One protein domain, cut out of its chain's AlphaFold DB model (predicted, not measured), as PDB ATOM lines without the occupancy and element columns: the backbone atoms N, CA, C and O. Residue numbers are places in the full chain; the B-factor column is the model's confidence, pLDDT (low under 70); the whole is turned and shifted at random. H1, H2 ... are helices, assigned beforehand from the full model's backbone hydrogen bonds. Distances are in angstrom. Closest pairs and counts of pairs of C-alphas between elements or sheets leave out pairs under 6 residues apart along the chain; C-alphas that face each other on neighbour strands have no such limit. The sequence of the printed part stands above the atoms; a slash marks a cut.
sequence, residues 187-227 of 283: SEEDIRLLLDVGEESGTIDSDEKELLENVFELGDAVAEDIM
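This is residues 187 to 227 of the 283 residues of the protein "DUF21 domain-containing protein" of Papillibacter sp (UniProt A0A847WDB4). A helical hairpin makes the body, its longer helix H2 running side by side with H1 and folded back on it, and a short tail with the four-residue H3 runs on past the far end of H2. Residues 219 to 225, of which 223 to 225 belong to H3, stick out free, from the last two residues of H2, 219 and 220, into this tail. The printed part has 41 residues with three named helices, in the order H1, H2, H3, and no named strand; the class is all helix. The whole is loose, with a radius of gyration of the C-alphas of 12.0 A, and flat, spanning 37 by 22 by 8 A.

H2, residues 206 to 220, and H1, residues 188 to 200, form a helical hairpin. They touch, the closest C-alphas being those of Ser 206 and Glu 199, 6.3 A apart. Their lines stand at a shallow tilt of 11 degrees, and they run opposite ways. H3, residues 223 to 226, is apart from both. In H1 and H2 every O i to N i+4 pair is within hydrogen-bond range; H3 is too short for such a pair.

H2 is 21.7 A long from first to last C-alpha, beginning at C-alpha 206 (-40.632, 36.978, 1.741). H1 measures 18.7 A and begins at C-alpha 188 (-58.686, 36.462, -2.374). H3 measures 5.5 A and ends at C-alpha 226 (-49.562, 51.838, -15.081).

The two C-alphas farthest apart, those of Ser 201 and Met 227, are 37.3 A apart. The printed part has no cut, and both links are tight. Mean pLDDT of the printed part is 88.8, and no printed residue is under 70.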
ATOM      1  N   SER A 187     -62.082  33.294  -0.899       82.06
ATOM      2  CA  SER A 187     -61.881  34.683  -1.278       82.06
ATOM      3  C   SER A 187     -60.396  34.947  -1.521       82.06
ATOM      4  O   SER A 187     -59.529  34.165  -1.123       82.06
ATOM      5  N   GLU A 188     -60.079  36.044  -2.201       83.06
ATOM      6  CA  GLU A 188     -58.686  36.462  -2.374       83.06
ATOM      7  C   GLU A 188     -58.030  36.757  -1.017       83.06
ATOM      8  O   GLU A 188     -56.864  36.432  -0.796       83.06
ATOM      9  N   GLU A 189     -58.807  37.291  -0.077       84.62
ATOM     10  CA  GLU A 189     -58.399  37.544   1.300       84.62
ATOM     11  C   GLU A 189     -58.005  36.256   2.033       84.62
ATOM     12  O   GLU A 189     -57.003  36.243   2.749       84.62
ATOM     13  N   ASP A 190     -58.734  35.157   1.811       84.31
ATOM     14  CA  ASP A 190     -58.386  33.851   2.382       84.31
ATOM     15  C   ASP A 190     -57.056  33.330   1.818       84.31
ATOM     16  O   ASP A 190     -56.253  32.741   2.544       84.31
ATOM     17  N   ILE A 191     -56.794  33.563   0.525       88.00
ATOM     18  CA  ILE A 191     -55.525  33.179  -0.110       88.00
ATOM     19  C   ILE A 191     -54.373  34.020   0.445       88.00
ATOM     20  O   ILE A 191     -53.335  33.454   0.785       88.00
ATOM     21  N   ARG A 192     -54.553  35.338   0.595       89.44
ATOM     22  CA  ARG A 192     -53.551  36.221   1.217       89.44
ATOM     23  C   ARG A 192     -53.220  35.783   2.645       89.44
ATOM     24  O   ARG A 192     -52.048  35.643   2.975       89.44
ATOM     25  N   LEU A 193     -54.233  35.438   3.443       89.94
ATOM     26  CA  LEU A 193     -54.032  34.915   4.797       89.94
ATOM     27  C   LEU A 193     -53.202  33.619   4.803       89.94
ATOM     28  O   LEU A 193     -52.354  33.419   5.671       89.94
ATOM     29  N   LEU A 194     -53.423  32.722   3.837       89.06
ATOM     30  CA  LEU A 194     -52.620  31.503   3.706       89.06
ATOM     31  C   LEU A 194     -51.164  31.795   3.314       89.06
ATOM     32  O   LEU A 194     -50.273  31.070   3.762       89.06
ATOM     33  N   LEU A 195     -50.914  32.834   2.509       92.44
ATOM     34  CA  LEU A 195     -49.558  33.279   2.172       92.44
ATOM     35  C   LEU A 195     -48.833  33.842   3.397       92.44
ATOM     36  O   LEU A 195     -47.686  33.463   3.627       92.44
ATOM     37  N   ASP A 196     -49.516  34.643   4.222       91.38
ATOM     38  CA  ASP A 196     -48.977  35.153   5.491       91.38
ATOM     39  C   ASP A 196     -48.543  34.009   6.418       91.38
ATOM     40  O   ASP A 196     -47.419  33.982   6.921       91.38
ATOM     41  N   VAL A 197     -49.404  33.001   6.591       91.50
ATOM     42  CA  VAL A 197     -49.087  31.808   7.394       91.50
ATOM     43  C   VAL A 197     -47.924  31.010   6.781       91.50
ATOM     44  O   VAL A 197     -47.098  30.433   7.496       91.50
ATOM     45  N   GLY A 198     -47.838  30.960   5.449       90.44
ATOM     46  CA  GLY A 198     -46.740  30.331   4.715       90.44
ATOM     47  C   GLY A 198     -45.390  31.012   4.956       90.44
ATOM     48  O   GLY A 198     -44.396  30.313   5.161       90.44
ATOM     49  N   GLU A 199     -45.371  32.344   4.998       91.88
ATOM     50  CA  GLU A 199     -44.190  33.155   5.315       91.88
ATOM     51  C   GLU A 199     -43.779  32.995   6.788       91.88
ATOM     52  O   GLU A 199     -42.631  32.655   7.078       91.88
ATOM     53  N   GLU A 200     -44.719  33.133   7.732       89.38
ATOM     54  CA  GLU A 200     -44.446  32.985   9.172       89.38
ATOM     55  C   GLU A 200     -43.918  31.589   9.535       89.38
ATOM     56  O   GLU A 200     -43.077  31.432  10.423       89.38
ATOM     57  N   SER A 201     -44.406  30.556   8.843       90.12
ATOM     58  CA  SER A 201     -43.937  29.178   9.019       90.12
ATOM     59  C   SER A 201     -42.598  28.885   8.330       90.12
ATOM     60  O   SER A 201     -42.048  27.799   8.524       90.12
ATOM     61  N   GLY A 202     -42.067  29.828   7.543       88.56
ATOM     62  CA  GLY A 202     -40.839  29.676   6.761       88.56
ATOM     63  C   GLY A 202     -40.972  28.713   5.578       88.56
ATOM     64  O   GLY A 202     -39.966  28.195   5.093       88.56
ATOM     65  N   THR A 203     -42.202  28.420   5.147       91.56
ATOM     66  CA  THR A 203     -42.482  27.563   3.982       91.56
ATOM     67  C   THR A 203     -42.418  28.358   2.673       91.56
ATOM     68  O   THR A 203     -42.104  27.776   1.637       91.56
ATOM     69  N   ILE A 204     -42.715  29.660   2.729       91.50
ATOM     70  CA  ILE A 204     -42.675  30.619   1.615       91.50
ATOM     71  C   ILE A 204     -41.663  31.709   1.978       91.50
ATOM     72  O   ILE A 204     -41.652  32.168   3.121       91.50
ATOM     73  N   ASP A 205     -40.807  32.106   1.037       93.25
ATOM     74  CA  ASP A 205     -39.894  33.236   1.254       93.25
ATOM     75  C   ASP A 205     -40.636  34.577   1.123       93.25
ATOM     76  O   ASP A 205     -41.597  34.712   0.365       93.25
ATOM     77  N   SER A 206     -40.152  35.595   1.826       91.75
ATOM     78  CA  SER A 206     -40.632  36.978   1.741       91.75
ATOM     79  C   SER A 206     -40.678  37.501   0.297       91.75
ATOM     80  O   SER A 206     -41.698  38.046  -0.125       91.75
ATOM     81  N   ASP A 207     -39.638  37.233  -0.503       93.00
ATOM     82  CA  ASP A 207     -39.582  37.611  -1.923       93.00
ATOM     83  C   ASP A 207     -40.671  36.903  -2.764       93.00
ATOM     84  O   ASP A 207     -41.221  37.471  -3.711       93.00
ATOM     85  N   GLU A 208     -41.004  35.647  -2.433       90.94
ATOM     86  CA  GLU A 208     -42.049  34.879  -3.127       90.94
ATOM     87  C   GLU A 208     -43.449  35.391  -2.774       90.94
ATOM     88  O   GLU A 208     -44.314  35.467  -3.650       90.94
ATOM     89  N   LYS A 209     -43.667  35.773  -1.512       92.19
ATOM     90  CA  LYS A 209     -44.909  36.416  -1.076       92.19
ATOM     91  C   LYS A 209     -45.114  37.749  -1.789       92.19
ATOM     92  O   LYS A 209     -46.179  37.947  -2.369       92.19
ATOM     93  N   GLU A 210     -44.096  38.610  -1.816       92.12
ATOM     94  CA  GLU A 210     -44.160  39.906  -2.504       92.12
ATOM     95  C   GLU A 210     -44.490  39.718  -3.995       92.12
ATOM     96  O   GLU A 210     -45.324  40.428  -4.560       92.12
ATOM     97  N   LEU A 211     -43.897  38.715  -4.652       92.88
ATOM     98  CA  LEU A 211     -44.227  38.392  -6.040       92.88
ATOM     99  C   LEU A 211     -45.703  37.997  -6.212       92.88
ATOM    100  O   LEU A 211     -46.342  38.438  -7.168       92.88
ATOM    101  N   LEU A 212     -46.243  37.160  -5.323       91.94
ATOM    102  CA  LEU A 212     -47.636  36.710  -5.387       91.94
ATOM    103  C   LEU A 212     -48.622  37.847  -5.096       91.94
ATOM    104  O   LEU A 212     -49.634  37.952  -5.786       91.94
ATOM    105  N   GLU A 213     -48.310  38.728  -4.146       90.69
ATOM    106  CA  GLU A 213     -49.090  39.941  -3.871       90.69
ATOM    107  C   GLU A 213     -49.146  40.862  -5.094       90.69
ATOM    108  O   GLU A 213     -50.233  41.250  -5.525       90.69
ATOM    109  N   ASN A 214     -47.999  41.099  -5.738       90.56
ATOM    110  CA  ASN A 214     -47.914  41.882  -6.971       90.56
ATOM    111  C   ASN A 214     -48.740  41.282  -8.127       90.56
ATOM    112  O   ASN A 214     -49.221  42.015  -8.991       90.56
ATOM    113  N   VAL A 215     -48.912  39.954  -8.180       91.69
ATOM    114  CA  VAL A 215     -49.756  39.301  -9.198       91.69
ATOM    115  C   VAL A 215     -51.236  39.622  -8.985       91.69
ATOM    116  O   VAL A 215     -51.939  39.846  -9.973       91.69
ATOM    117  N   PHE A 216     -51.703  39.681  -7.734       89.62
ATOM    118  CA  PHE A 216     -53.069  40.118  -7.431       89.62
ATOM    119  C   PHE A 216     -53.265  41.590  -7.806       89.62
ATOM    120  O   PHE A 216     -54.190  41.910  -8.548       89.62
ATOM    121  N   GLU A 217     -52.331  42.463  -7.411       87.69
ATOM    122  CA  GLU A 217     -52.381  43.889  -7.761       87.69
ATOM    123  C   GLU A 217     -52.371  44.123  -9.279       87.69
ATOM    124  O   GLU A 217     -53.099  44.973  -9.786       87.69
ATOM    125  N   LEU A 218     -51.592  43.341 -10.033       89.38
ATOM    126  CA  LEU A 218     -51.571  43.410 -11.495       89.38
ATOM    127  C   LEU A 218     -52.897  42.965 -12.129       89.38
ATOM    128  O   LEU A 218     -53.264  43.480 -13.184       89.38
ATOM    129  N   GLY A 219     -53.588  41.992 -11.525       87.12
ATOM    130  CA  GLY A 219     -54.900  41.533 -11.981       87.12
ATOM    131  C   GLY A 219     -55.971  42.621 -11.882       87.12
ATOM    132  O   GLY A 219     -56.823  42.717 -12.769       87.12
ATOM    133  N   ASP A 220     -55.873  43.460 -10.850       86.38
ATOM    134  CA  ASP A 220     -56.765  44.598 -10.608       86.38
ATOM    135  C   ASP A 220     -56.321  45.885 -11.319       86.38
ATOM    136  O   ASP A 220     -57.147  46.765 -11.581       86.38
ATOM    137  N   ALA A 221     -55.034  46.001 -11.659       87.69
ATOM    138  CA  ALA A 221     -54.479  47.175 -12.313       87.69
ATOM    139  C   ALA A 221     -55.095  47.392 -13.702       87.69
ATOM    140  O   ALA A 221     -55.006  46.558 -14.611       87.69
ATOM    141  N   VAL A 222     -55.657  48.578 -13.919       88.25
ATOM    142  CA  VAL A 222     -56.072  49.014 -15.252       88.25
ATOM    143  C   VAL A 222     -54.911  49.689 -15.975       88.25
ATOM    144  O   VAL A 222     -53.971  50.204 -15.376       88.25
ATOM    145  N   ALA A 223     -54.975  49.747 -17.310       84.12
ATOM    146  CA  ALA A 223     -53.940  50.411 -18.112       84.12
ATOM    147  C   ALA A 223     -53.698  51.874 -17.688       84.12
ATOM    148  O   ALA A 223     -52.597  52.386 -17.873       84.12
ATOM    149  N   GLU A 224     -54.709  52.536 -17.118       84.69
ATOM    150  CA  GLU A 224     -54.596  53.882 -16.549       84.69
ATOM    151  C   GLU A 224     -53.661  53.949 -15.329       84.69
ATOM    152  O   GLU A 224     -52.938  54.937 -15.200       84.69
ATOM    153  N   ASP A 225     -53.604  52.899 -14.508       81.62
ATOM    154  CA  ASP A 225     -52.807  52.856 -13.274       81.62
ATOM    155  C   ASP A 225     -51.305  52.744 -13.562       81.62
ATOM    156  O   ASP A 225     -50.472  53.253 -12.812       81.62
ATOM    157  N   ILE A 226     -50.952  52.107 -14.684       83.44
ATOM    158  CA  ILE A 226     -49.562  51.838 -15.081       83.44
ATOM    159  C   ILE A 226     -49.057  52.734 -16.221       83.44
ATOM    160  O   ILE A 226     -47.853  52.786 -16.485       83.44
ATOM    161  N   MET A 227     -49.945  53.430 -16.943       80.69
ATOM    162  CA  MET A 227     -49.525  54.270 -18.066       80.69
ATOM    163  C   MET A 227     -48.848  55.557 -17.592       80.69
ATOM    164  O   MET A 227     -49.270  56.233 -16.656       80.69
TER     165      MET A 227